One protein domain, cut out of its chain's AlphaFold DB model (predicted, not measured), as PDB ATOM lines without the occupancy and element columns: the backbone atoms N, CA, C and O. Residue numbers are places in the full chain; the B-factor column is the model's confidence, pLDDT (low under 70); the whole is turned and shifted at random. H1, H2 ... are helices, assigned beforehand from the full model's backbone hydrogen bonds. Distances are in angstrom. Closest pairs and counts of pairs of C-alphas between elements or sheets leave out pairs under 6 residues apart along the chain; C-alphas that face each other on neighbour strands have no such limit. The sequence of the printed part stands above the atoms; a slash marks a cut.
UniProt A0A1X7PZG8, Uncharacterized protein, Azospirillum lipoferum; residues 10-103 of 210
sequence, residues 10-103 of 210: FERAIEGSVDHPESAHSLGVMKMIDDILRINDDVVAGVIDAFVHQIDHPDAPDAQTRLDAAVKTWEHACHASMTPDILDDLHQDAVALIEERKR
ATOM      1  N   PHE A  10     115.385 103.511  81.459       55.84
ATOM      2  CA  PHE A  10     114.346 103.892  80.507       55.84
ATOM      3  C   PHE A  10     114.913 104.400  79.172       55.84
ATOM      4  O   PHE A  10     114.345 104.079  78.136       55.84
ATOM      5  N   GLU A  11     116.046 105.114  79.154       61.81
ATOM      6  CA  GLU A  11     116.678 105.576  77.903       61.81
ATOM      7  C   GLU A  11     117.171 104.393  77.066       61.81
ATOM      8  O   GLU A  11     116.802 104.280  75.902       61.81
ATOM      9  N   ARG A  12     117.890 103.436  77.671       60.91
ATOM     10  CA  ARG A  12     118.311 102.217  76.954       60.91
ATOM     11  C   ARG A  12     117.127 101.358  76.499       60.91
ATOM     12  O   ARG A  12     117.199 100.718  75.452       60.91
ATOM     13  N   ALA A  13     116.058 101.313  77.297       56.25
ATOM     14  CA  ALA A  13     114.842 100.575  76.963       56.25
ATOM     15  C   ALA A  13     114.108 101.194  75.759       56.25
ATOM     16  O   ALA A  13     113.589 100.462  74.916       56.25
ATOM     17  N   ILE A  14     114.097 102.527  75.652       62.50
ATOM     18  CA  ILE A  14     113.533 103.259  74.512       62.50
ATOM     19  C   ILE A  14     114.427 103.090  73.275       62.50
ATOM     20  O   ILE A  14     113.920 102.725  72.219       62.50
ATOM     21  N   GLU A  15     115.746 103.261  73.404       63.81
ATOM     22  CA  GLU A  15     116.701 103.102  72.294       63.81
ATOM     23  C   GLU A  15     116.658 101.690  71.687       63.81
ATOM     24  O   GLU A  15     116.522 101.538  70.474       63.81
ATOM     25  N   GLY A  16     116.662 100.639  72.518       59.16
ATOM     26  CA  GLY A  16     116.554  99.257  72.038       59.16
ATOM     27  C   GLY A  16     115.206  98.929  71.379       59.16
ATOM     28  O   GLY A  16     115.138  98.038  70.530       59.16
ATOM     29  N   SER A  17     114.145  99.665  71.733       58.12
ATOM     30  CA  SER A  17     112.805  99.504  71.153       58.12
ATOM     31  C   SER A  17     112.663 100.145  69.773       58.12
ATOM     32  O   SER A  17     111.841  99.686  68.983       58.12
ATOM     33  N   VAL A  18     113.461 101.172  69.464       63.22
ATOM     34  CA  VAL A  18     113.466 101.840  68.151       63.22
ATOM     35  C   VAL A  18     114.164 100.984  67.094       63.22
ATOM     36  O   VAL A  18     113.681 100.899  65.966       63.22
ATOM     37  N   ASP A  19     115.252 100.305  67.463       69.94
ATOM     38  CA  ASP A  19     116.039  99.512  66.513       69.94
ATOM     39  C   ASP A  19     115.420  98.136  66.202       69.94
ATOM     40  O   ASP A  19     115.598  97.627  65.096       69.94
ATOM     41  N   HIS A  20     114.702  97.520  67.154       66.94
ATOM     42  CA  HIS A  20     114.070  96.196  66.994       66.94
ATOM     43  C   HIS A  20     112.696  96.135  67.697       66.94
ATOM     44  O   HIS A  20     112.564  95.500  68.753       66.94
ATOM     45  N   PRO A  21     111.659  96.805  67.166       59.72
ATOM     46  CA  PRO A  21     110.371  96.995  67.847       59.72
ATOM     47  C   PRO A  21     109.594  95.694  68.109       59.72
ATOM     48  O   PRO A  21     108.826  95.614  69.064       59.72
ATOM     49  N   GLU A  22     109.818  94.650  67.316       74.06
ATOM     50  CA  GLU A  22     109.194  93.329  67.457       74.06
ATOM     51  C   GLU A  22     109.893  92.401  68.462       74.06
ATOM     52  O   GLU A  22     109.427  91.286  68.713       74.06
ATOM     53  N   SER A  23     111.025  92.821  69.033       75.75
ATOM     54  CA  SER A  23     111.756  91.992  69.987       75.75
ATOM     55  C   SER A  23     110.942  91.770  71.270       75.75
ATOM     56  O   SER A  23     110.192  92.637  71.722       75.75
ATOM     57  N   ALA A  24     111.122  90.613  71.918       73.56
ATOM     58  CA  ALA A  24     110.458  90.311  73.191       73.56
ATOM     59  C   ALA A  24     110.773  91.347  74.289       73.56
ATOM     60  O   ALA A  24     109.961  91.569  75.186       73.56
ATOM     61  N   HIS A  25     111.942  91.988  74.210       69.56
ATOM     62  CA  HIS A  25     112.327  93.071  75.107       69.56
ATOM     63  C   HIS A  25     111.502  94.337  74.838       69.56
ATOM     64  O   HIS A  25     110.881  94.857  75.761       69.56
ATOM     65  N   SER A  26     111.420  94.768  73.578       66.38
ATOM     66  CA  SER A  26     110.664  95.950  73.139       66.38
ATOM     67  C   SER A  26     109.169  95.822  73.442       66.38
ATOM     68  O   SER A  26     108.564  96.740  73.988       66.38
ATOM     69  N   LEU A  27     108.583  94.645  73.200       69.88
ATOM     70  CA  LEU A  27     107.195  94.348  73.576       69.88
ATOM     71  C   LEU A  27     106.983  94.382  75.097       69.88
ATOM     72  O   LEU A  27     105.941  94.834  75.566       69.88
ATOM     73  N   GLY A  28     107.969  93.932  75.879       70.62
ATOM     74  CA  GLY A  28     107.945  94.037  77.338       70.62
ATOM     75  C   GLY A  28     107.963  95.487  77.827       70.62
ATOM     76  O   GLY A  28     107.218  95.826  78.745       70.62
ATOM     77  N   VAL A  29     108.759  96.348  77.187       68.75
ATOM     78  CA  VAL A  29     108.825  97.789  77.481       68.75
ATOM     79  C   VAL A  29     107.520  98.489  77.098       68.75
ATOM     80  O   VAL A  29     106.970  99.214  77.920       68.75
ATOM     81  N   MET A  30     106.977  98.231  75.901       67.06
ATOM     82  CA  MET A  30     105.684  98.790  75.474       67.06
ATOM     83  C   MET A  30     104.551  98.379  76.413       67.06
ATOM     84  O   MET A  30     103.770  99.226  76.826       67.06
ATOM     85  N   LYS A  31     104.499  97.101  76.807       70.56
ATOM     86  CA  LYS A  31     103.517  96.616  77.780       70.56
ATOM     87  C   LYS A  31     103.666  97.311  79.133       70.56
ATOM     88  O   LYS A  31     102.669  97.670  79.738       70.56
ATOM     89  N   MET A  32     104.894  97.502  79.614       74.00
ATOM     90  CA  MET A  32     105.134  98.208  80.874       74.00
ATOM     91  C   MET A  32     104.655  99.664  80.805       74.00
ATOM     92  O   MET A  32     104.064 100.149  81.763       74.00
ATOM     93  N   ILE A  33     104.886 100.349  79.681       71.06
ATOM     94  CA  ILE A  33     104.384 101.710  79.449       71.06
ATOM     95  C   ILE A  33     102.852 101.716  79.437       71.06
ATOM     96  O   ILE A  33     102.256 102.529  80.132       71.06
ATOM     97  N   ASP A  34     102.224 100.794  78.707       68.00
ATOM     98  CA  ASP A  34     100.764 100.649  78.639       68.00
ATOM     99  C   ASP A  34     100.150 100.364  80.020       68.00
ATOM    100  O   ASP A  34      99.182 101.003  80.424       68.00
ATOM    101  N   ASP A  35     100.770  99.478  80.804       71.38
ATOM    102  CA  ASP A  35     100.354  99.182  82.176       71.38
ATOM    103  C   ASP A  35     100.462 100.418  83.086       71.38
ATOM    104  O   ASP A  35      99.559 100.662  83.885       71.38
ATOM    105  N   ILE A  36     101.523 101.225  82.957       69.50
ATOM    106  CA  ILE A  36     101.690 102.474  83.721       69.50
ATOM    107  C   ILE A  36     100.643 103.517  83.314       69.50
ATOM    108  O   ILE A  36     100.048 104.154  84.182       69.50
ATOM    109  N   LEU A  37     100.407 103.691  82.010       73.19
ATOM    110  CA  LEU A  37      99.402 104.626  81.500       73.19
ATOM    111  C   LEU A  37      98.001 104.233  81.969       73.19
ATOM    112  O   LEU A  37      97.287 105.070  82.507       73.19
ATOM    113  N   ARG A  38      97.658 102.947  81.882       72.19
ATOM    114  CA  ARG A  38      96.380 102.423  82.365       72.19
ATOM    115  C   ARG A  38      96.182 102.645  83.862       72.19
ATOM    116  O   ARG A  38      95.100 103.039  84.272       72.19
ATOM    117  N   ILE A  39      97.216 102.415  84.678       73.38
ATOM    118  CA  ILE A  39      97.141 102.699  86.119       73.38
ATOM    119  C   ILE A  39      96.843 104.179  86.346       73.38
ATOM    120  O   ILE A  39      95.979 104.487  87.162       73.38
ATOM    121  N   ASN A  40      97.529 105.077  85.631       75.75
ATOM    122  CA  ASN A  40      97.285 106.515  85.735       75.75
ATOM    123  C   ASN A  40      95.849 106.878  85.342       75.75
ATOM    124  O   ASN A  40      95.202 107.610  86.088       75.75
ATOM    125  N   ASP A  41      95.338 106.335  84.238       78.75
ATOM    126  CA  ASP A  41      93.962 106.572  83.793       78.75
ATOM    127  C   ASP A  41      92.944 106.094  84.838       78.75
ATOM    128  O   ASP A  41      92.031 106.840  85.192       78.75
ATOM    129  N   ASP A  42      93.135 104.896  85.403       82.19
ATOM    130  CA  ASP A  42      92.241 104.326  86.416       82.19
ATOM    131  C   ASP A  42      92.214 105.177  87.701       82.19
ATOM    132  O   ASP A  42      91.147 105.420  88.276       82.19
ATOM    133  N   VAL A  43      93.374 105.652  88.175       88.06
ATOM    134  CA  VAL A  43      93.423 106.466  89.402       88.06
ATOM    135  C   VAL A  43      92.945 107.897  89.182       88.06
ATOM    136  O   VAL A  43      92.339 108.467  90.088       88.06
ATOM    137  N   VAL A  44      93.169 108.474  87.996       89.38
ATOM    138  CA  VAL A  44      92.615 109.781  87.608       89.38
ATOM    139  C   VAL A  44      91.093 109.696  87.510       89.38
ATOM    140  O   VAL A  44      90.401 110.504  88.131       89.38
ATOM    141  N   ALA A  45      90.570 108.675  86.826       87.81
ATOM    142  CA  ALA A  45      89.136 108.415  86.744       87.81
ATOM    143  C   ALA A  45      88.511 108.263  88.137       87.81
ATOM    144  O   ALA A  45      87.468 108.849  88.405       87.81
ATOM    145  N   GLY A  46      89.184 107.576  89.067       90.19
ATOM    146  CA  GLY A  46      88.713 107.443  90.446       90.19
ATOM    147  C   GLY A  46      88.568 108.774  91.200       90.19
ATOM    148  O   GLY A  46      87.639 108.926  91.997       90.19
ATOM    149  N   VAL A  47      89.453 109.750  90.957       94.00
ATOM    150  CA  VAL A  47      89.346 111.097  91.552       94.00
ATOM    151  C   VAL A  47      88.217 111.893  90.897       94.00
ATOM    152  O   VAL A  47      87.410 112.496  91.607       94.00
ATOM    153  N   ILE A  48      88.110 111.844  89.567       92.31
ATOM    154  CA  ILE A  48      87.025 112.490  88.814       92.31
ATOM    155  C   ILE A  48      85.663 111.936  89.257       92.31
ATOM    156  O   ILE A  48      84.768 112.712  89.579       92.31
ATOM    157  N   ASP A  49      85.510 110.617  89.378       90.19
ATOM    158  CA  ASP A  49      84.273 109.969  89.834       90.19
ATOM    159  C   ASP A  49      83.883 110.392  91.258       90.19
ATOM    160  O   ASP A  49      82.700 110.582  91.561       90.19
ATOM    161  N   ALA A  50      84.866 110.575  92.146       92.19
ATOM    162  CA  ALA A  50      84.617 111.073  93.493       92.19
ATOM    163  C   ALA A  50      84.107 112.523  93.479       92.19
ATOM    164  O   ALA A  50      83.157 112.837  94.206       92.19
ATOM    165  N   PHE A  51      84.669 113.381  92.621       94.81
ATOM    166  CA  PHE A  51      84.144 114.729  92.397       94.81
ATOM    167  C   PHE A  51      82.747 114.712  91.788       94.81
ATOM    168  O   PHE A  51      81.868 115.419  92.278       94.81
ATOM    169  N   VAL A  52      82.503 113.868  90.783       88.50
ATOM    170  CA  VAL A  52      81.176 113.728  90.177       88.50
ATOM    171  C   VAL A  52      80.143 113.362  91.239       88.50
ATOM    172  O   VAL A  52      79.093 113.996  91.326       88.50
ATOM    173  N   HIS A  53      80.463 112.396  92.104       86.62
ATOM    174  CA  HIS A  53      79.594 112.009  93.210       86.62
ATOM    175  C   HIS A  53      79.338 113.162  94.191       86.62
ATOM    176  O   HIS A  53      78.198 113.366  94.605       86.62
ATOM    177  N   GLN A  54      80.373 113.925  94.549       89.81
ATOM    178  CA  GLN A  54      80.249 115.079  95.441       89.81
ATOM    179  C   GLN A  54      79.372 116.190  94.838       89.81
ATOM    180  O   GLN A  54      78.561 116.776  95.553       89.81
ATOM    181  N   ILE A  55      79.496 116.454  93.534       88.56
ATOM    182  CA  ILE A  55      78.714 117.477  92.826       88.56
ATOM    183  C   ILE A  55      77.251 117.035  92.652       88.56
ATOM    184  O   ILE A  55      76.340 117.829  92.890       88.56
ATOM    185  N   ASP A  56      77.001 115.778  92.265       82.56
ATOM    186  CA  ASP A  56      75.640 115.247  92.083       82.56
ATOM    187  C   ASP A  56      74.900 115.042  93.422       82.56
ATOM    188  O   ASP A  56      73.663 115.083  93.466       82.56
ATOM    189  N   HIS A  57      75.636 114.839  94.522       83.12
ATOM    190  CA  HIS A  57      75.095 114.557  95.854       83.12
ATOM    191  C   HIS A  57      75.747 115.427  96.947       83.12
ATOM    192  O   HIS A  57      76.430 114.897  97.827       83.12
ATOM    193  N   PRO A  58      75.496 116.748  96.969       79.69
ATOM    194  CA  PRO A  58      76.165 117.662  97.901       79.69
ATOM    195  C   PRO A  58      75.866 117.360  99.379       79.69
ATOM    196  O   PRO A  58      76.688 117.646 100.246       79.69
ATOM    197  N   ASP A  59      74.715 116.746  99.669       83.69
ATOM    198  CA  ASP A  59      74.298 116.370 101.025       83.69
ATOM    199  C   ASP A  59      74.766 114.959 101.443       83.69
ATOM    200  O   ASP A  59      74.431 114.495 102.538       83.69
ATOM    201  N   ALA A  60      75.497 114.235 100.584       82.69
ATOM    202  CA  ALA A  60      75.969 112.893 100.907       82.69
ATOM    203  C   ALA A  60      77.045 112.951 102.011       82.69
ATOM    204  O   ALA A  60      78.098 113.568 101.821       82.69
ATOM    205  N   PRO A  61      76.833 112.287 103.164       84.50
ATOM    206  CA  PRO A  61      77.736 112.391 104.311       84.50
ATOM    207  C   PRO A  61      79.117 111.769 104.050       84.50
ATOM    208  O   PRO A  61      80.066 112.049 104.779       84.50
ATOM    209  N   ASP A  62      79.239 110.920 103.027       90.12
ATOM    210  CA  ASP A  62      80.465 110.232 102.633       90.12
ATOM    211  C   ASP A  62      81.194 110.884 101.446       90.12
ATOM    212  O   ASP A  62      82.289 110.433 101.113       90.12
ATOM    213  N   ALA A  63      80.662 111.961 100.851       88.12
ATOM    214  CA  ALA A  63      81.246 112.592  99.663       88.12
ATOM    215  C   ALA A  63      82.717 113.005  99.863       88.12
ATOM    216  O   ALA A  63      83.583 112.597  99.089       88.12
ATOM    217  N   GLN A  64      83.026 113.720 100.953       91.50
ATOM    218  CA  GLN A  64      84.409 114.113 101.258       91.50
ATOM    219  C   GLN A  64      85.302 112.901 101.559       91.50
ATOM    220  O   GLN A  64      86.448 112.846 101.126       91.50
ATOM    221  N   THR A  65      84.768 111.894 102.258       92.50
ATOM    222  CA  THR A  65      85.530 110.680 102.597       92.50
ATOM    223  C   THR A  65      85.936 109.910 101.339       92.50
ATOM    224  O   THR A  65      87.047 109.382 101.269       92.50
ATOM    225  N   ARG A  66      85.052 109.848 100.335       92.62
ATOM    226  CA  ARG A  66      85.339 109.225  99.037       92.62
ATOM    227  C   ARG A  66      86.420 109.981  98.274       92.62
ATOM    228  O   ARG A  66      87.338 109.338  97.774       92.62
ATOM    229  N   LEU A  67      86.340 111.313  98.235       94.94
ATOM    230  CA  LEU A  67      87.354 112.143  97.585       94.94
ATOM    231  C   LEU A  67      88.728 111.959  98.242       94.94
ATOM    232  O   LEU A  67      89.702 111.671  97.552       94.94
ATOM    233  N   ASP A  68      88.796 112.004  99.575       94.56
ATOM    234  CA  ASP A  68      90.046 111.793 100.315       94.56
ATOM    235  C   ASP A  68      90.651 110.401 100.046       94.56
ATOM    236  O   ASP A  68      91.872 110.238  99.984       94.56
ATOM    237  N   ALA A  69      89.809 109.371  99.900       95.12
ATOM    238  CA  ALA A  69      90.249 108.015  99.577       95.12
ATOM    239  C   ALA A  69      90.753 107.886  98.129       95.12
ATOM    240  O   ALA A  69      91.767 107.219  97.891       95.12
ATOM    241  N   ALA A  70      90.081 108.533  97.176       94.62
ATOM    242  CA  ALA A  70      90.496 108.568  95.776       94.62
ATOM    243  C   ALA A  70      91.839 109.297  95.617       94.62
ATOM    244  O   ALA A  70      92.763 108.753  95.014       94.62
ATOM    245  N   VAL A  71      91.995 110.458  96.263       95.44
ATOM    246  CA  VAL A  71      93.249 111.225  96.278       95.44
ATOM    247  C   VAL A  71      94.396 110.389  96.846       95.44
ATOM    248  O   VAL A  71      95.442 110.289  96.215       95.44
ATOM    249  N   LYS A  72      94.201 109.701  97.979       94.31
ATOM    250  CA  LYS A  72      95.239 108.819  98.551       94.31
ATOM    251  C   LYS A  72      95.636 107.676  97.620       94.31
ATOM    252  O   LYS A  72      96.806 107.299  97.581       94.31
ATOM    253  N   THR A  73      94.673 107.109  96.896       92.62
ATOM    254  CA  THR A  73      94.934 106.059  95.901       92.62
ATOM    255  C   THR A  73      95.779 106.603  94.751       92.62
ATOM    256  O   THR A  73      96.774 105.979  94.383       92.62
ATOM    257  N   TRP A  74      95.436 107.790  94.247       93.06
ATOM    258  CA  TRP A  74      96.202 108.491  93.220       93.06
ATOM    259  C   TRP A  74      97.626 108.816  93.689       93.06
ATOM    260  O   TRP A  74      98.587 108.451  93.017       93.06
ATOM    261  N   GLU A  75      97.793 109.398  94.881       93.06
ATOM    262  CA  GLU A  75      99.117 109.749  95.423       93.06
ATOM    263  C   GLU A  75     100.011 108.516  95.598       93.06
ATOM    264  O   GLU A  75     101.215 108.545  95.322       93.06
ATOM    265  N   HIS A  76      99.416 107.402  96.034       91.25
ATOM    266  CA  HIS A  76     100.122 106.137  96.179       91.25
ATOM    267  C   HIS A  76     100.578 105.569  94.830       91.25
ATOM    268  O   HIS A  76     101.721 105.122  94.728       91.25
ATOM    269  N   ALA A  77      99.710 105.596  93.816       85.88
ATOM    270  CA  ALA A  77      99.982 105.041  92.492       85.88
ATOM    271  C   ALA A  77     100.956 105.902  91.674       85.88
ATOM    272  O   ALA A  77     101.871 105.371  91.048       85.88
ATOM    273  N   CYS A  78     100.800 107.226  91.714       83.12
ATOM    274  CA  CYS A  78     101.636 108.161  90.962       83.12
ATOM    275  C   CYS A  78     102.949 108.505  91.683       83.12
ATOM    276  O   CYS A  78     103.798 109.189  91.112       83.12
ATOM    277  N   HIS A  79     103.128 108.055  92.933       85.19
ATOM    278  CA  HIS A  79     104.269 108.404  93.789       85.19
ATOM    279  C   HIS A  79     104.517 109.924  93.877       85.19
ATOM    280  O   HIS A  79     105.655 110.383  93.989       85.19
ATOM    281  N   ALA A  80     103.435 110.699  93.835       85.12
ATOM    282  CA  ALA A  80     103.423 112.154  93.844       85.12
ATOM    283  C   ALA A  80     102.380 112.647  94.849       85.12
ATOM    284  O   ALA A  80     101.441 111.925  95.171       85.12
ATOM    285  N   SER A  81     102.537 113.873  95.353       90.56
ATOM    286  CA  SER A  81     101.499 114.489  96.182       90.56
ATOM    287  C   SER A  81     100.498 115.232  95.305       90.56
ATOM    288  O   SER A  81     100.888 115.901  94.344       90.56
ATOM    289  N   MET A  82      99.220 115.118  95.651       92.44
ATOM    290  CA  MET A  82      98.133 115.817  94.988       92.44
ATOM    291  C   MET A  82      98.209 117.300  95.350       92.44
ATOM    292  O   MET A  82      97.914 117.707  96.474       92.44
ATOM    293  N   THR A  83      98.646 118.115  94.394       93.00
ATOM    294  CA  THR A  83      98.703 119.568  94.588       93.00
ATOM    295  C   THR A  83      97.312 120.190  94.424       93.00
ATOM    296  O   THR A  83      96.474 119.614  93.728       93.00
ATOM    297  N   PRO A  84      97.055 121.372  95.015       92.50
ATOM    298  CA  PRO A  84      95.795 122.085  94.813       92.50
ATOM    299  C   PRO A  84      95.480 122.362  93.339       92.50
ATOM    300  O   PRO A  84      94.321 122.273  92.962       92.50
ATOM    301  N   ASP A  85      96.498 122.639  92.519       90.75
ATOM    302  CA  ASP A  85      96.319 122.926  91.091       90.75
ATOM    303  C   ASP A  85      95.830 121.681  90.332       90.75
ATOM    304  O   ASP A  85      94.835 121.748  89.622       90.75
ATOM    305  N   ILE A  86      96.449 120.513  90.564       89.62
ATOM    306  CA  ILE A  86      95.996 119.239  89.966       89.62
ATOM    307  C   ILE A  86      94.575 118.909  90.434       89.62
ATOM    308  O   ILE A  86      93.752 118.425  89.663       89.62
ATOM    309  N   LEU A  87      94.278 119.162  91.709       92.50
ATOM    310  CA  LEU A  87      92.961 118.900  92.269       92.50
ATOM    311  C   LEU A  87      91.882 119.809  91.650       92.50
ATOM    312  O   LEU A  87      90.770 119.338  91.418       92.50
ATOM    313  N   ASP A  88      92.207 121.075  91.370       93.38
ATOM    314  CA  ASP A  88      91.310 122.009  90.680       93.38
ATOM    315  C   ASP A  88      91.096 121.606  89.217       93.38
ATOM    316  O   ASP A  88      89.951 121.559  88.774       93.38
ATOM    317  N   ASP A  89      92.154 121.217  88.496       91.12
ATOM    318  CA  ASP A  89      92.051 120.717  87.118       91.12
ATOM    319  C   ASP A  89      91.122 119.489  87.042       91.12
ATOM    320  O   ASP A  89      90.174 119.461  86.257       91.12
ATOM    321  N   LEU A  90      91.308 118.504  87.930       92.31
ATOM    322  CA  LEU A  90      90.456 117.307  87.990       92.31
ATOM    323  C   LEU A  90      89.006 117.626  88.386       92.31
ATOM    324  O   LEU A  90      88.070 116.960  87.936       92.31
ATOM    325  N   HIS A  91      88.796 118.645  89.221       94.19
ATOM    326  CA  HIS A  91      87.457 119.133  89.536       94.19
ATOM    327  C   HIS A  91      86.807 119.810  88.318       94.19
ATOM    328  O   HIS A  91      85.626 119.579  88.050       94.19
ATOM    329  N   GLN A  92      87.555 120.609  87.550       90.38
ATOM    330  CA  GLN A  92      87.067 121.208  86.303       90.38
ATOM    331  C   GLN A  92      86.699 120.134  85.271       90.38
ATOM    332  O   GLN A  92      85.636 120.235  84.654       90.38
ATOM    333  N   ASP A  93      87.503 119.077  85.149       88.06
ATOM    334  CA  ASP A  93      87.198 117.917  84.305       88.06
ATOM    335  C   ASP A  93      85.918 117.204  84.761       88.06
ATOM    336  O   ASP A  93      85.060 116.880  83.939       88.06
ATOM    337  N   ALA A  94      85.719 117.023  86.071       89.44
ATOM    338  CA  ALA A  94      84.485 116.455  86.615       89.44
ATOM    339  C   ALA A  94      83.255 117.329  86.314       89.44
ATOM    340  O   ALA A  94      82.200 116.814  85.932       89.44
ATOM    341  N   VAL A  95      83.379 118.655  86.434       89.69
ATOM    342  CA  VAL A  95      82.317 119.597  86.050       89.69
ATOM    343  C   VAL A  95      82.021 119.490  84.553       89.69
ATOM    344  O   VAL A  95      80.854 119.379  84.172       89.69
ATOM    345  N   ALA A  96      83.050 119.477  83.704       85.44
ATOM    346  CA  ALA A  96      82.899 119.333  82.260       85.44
ATOM    347  C   ALA A  96      82.212 118.009  81.893       85.44
ATOM    348  O   ALA A  96      81.288 118.005  81.077       85.44
ATOM    349  N   LEU A  97      82.588 116.913  82.557       84.19
ATOM    350  CA  LEU A  97      81.981 115.597  82.385       84.19
ATOM    351  C   LEU A  97      80.501 115.592  82.784       84.19
ATOM    352  O   LEU A  97      79.675 115.018  82.076       84.19
ATOM    353  N   ILE A  98      80.127 116.258  83.882       83.06
ATOM    354  CA  ILE A  98      78.719 116.404  84.282       83.06
ATOM    355  C   ILE A  98      77.942 117.217  83.248       83.06
ATOM    356  O   ILE A  98      76.845 116.814  82.851       83.06
ATOM    357  N   GLU A  99      78.481 118.354  82.804       82.06
ATOM    358  CA  GLU A  99      77.835 119.188  81.785       82.06
ATOM    359  C   GLU A  99      77.672 118.445  80.457       82.06
ATOM    360  O   GLU A  99      76.642 118.578  79.787       82.06
ATOM    361  N   GLU A 100      78.648 117.620  80.087       81.00
ATOM    362  CA  GLU A 100      78.533 116.723  78.949       81.00
ATOM    363  C   GLU A 100      77.459 115.658  79.194       81.00
ATOM    364  O   GLU A 100      76.559 115.507  78.365       81.00
ATOM    365  N   ARG A 101      77.467 114.976  80.351       77.88
ATOM    366  CA  ARG A 101      76.488 113.933  80.706       77.88
ATOM    367  C   ARG A 101      75.049 114.442  80.660       77.88
ATOM    368  O   ARG A 101      74.170 113.709  80.219       77.88
ATOM    369  N   LYS A 102      74.797 115.714  80.997       76.94
ATOM    370  CA  LYS A 102      73.468 116.342  80.849       76.94
ATOM    371  C   LYS A 102      72.926 116.303  79.419       76.94
ATOM    372  O   LYS A 102      71.712 116.418  79.238       76.94
ATOM    373  N   ARG A 103      73.782 116.190  78.400       79.62
ATOM    374  CA  ARG A 103      73.389 116.139  76.980       79.62
ATOM    375  C   ARG A 103      73.048 114.729  76.506       79.62
ATOM    376  O   ARG A 103      72.422 114.591  75.458       79.62
TER     377      ARG A 103
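AT A GLANCE: This is residues 10 to 103 of the 210 residues of an uncharacterized protein of Azospirillum lipoferum (UniProt A0A1X7PZG8). One long helix, H2, makes the longest axis of the model; H3 folds back beside its later part as a helical hairpin, and H4 crosses that same part about perpendicular. The short helix H1 packs on the other end of H2, at residues 25 to 29, and residues 30 to 38 of H2 run bare of other helices between the two groups. The printed part has 94 residues with four named helices, in the order H1, H2, H3, H4, and no named strand; the class is all helix. The whole is loose, with a radius of gyration of the C-alphas of 17.8 A, and elongated, with spans of 56 by 31 by 20 A.

IN THESE COORDINATES: H1 is residues 10 to 19, 14.8 A from first to last C-alpha, and begins with C-alpha 10 at (114.346, 103.892, 80.507). H2 is residues 24 to 56, 33 residues and 46.8 A long, from C-alpha 24 at (110.458, 90.311, 73.191) to C-alpha 56 at (75.640, 115.247, 92.083). H3 is residues 63 to 78, 22.6 A long. H4 is residues 84 to 101, 25.3 A long, and ends with C-alpha 101 at (76.488, 113.933, 80.706).

HOW THE PARTS SIT: H2 is the hub and touches the three other helices. H1 touches H2 at residues 25 to 29 of H2 alone, and the closest C-alphas, those of Ser 17 and Ser 26, are 4.6 A apart. These two run opposite ways at a steep tilt of 58 degrees. H2 and H3 form a helical hairpin: they run opposite ways at a shallow tilt of 16 degrees. They touch through residues 39 to 54 of H2 alone, and the closest C-alphas, those of Gln 54 and Ala 63, are 5.0 A apart. H4 touches H2 with residues 90 to 98 alone, at residues 44 to 55 of H2 alone, about perpendicular at 75 degrees. Their closest C-alphas, those of Ile 48 and Ala 94, are 5.2 A apart. H1 is apart from H3 and from H4, and H3 and H4 are apart too. In H1, H2, H3 and H4 every backbone O i to N i+4 pair is within hydrogen-bond range.

THE WHOLE: The two C-alphas farthest apart, those of Asp 19 and Asp 59, are 56.7 A apart. The printed part, residues 10 to 103, has no cut. The links H1 to H2 and H3 to H4 are tight, the link H2 to H3 is short, and no link is long. The mean pLDDT of the printed part is 81.7; it is under 70 at residues 10 to 21, 25 to 27, 29 to 30, 34 and 36.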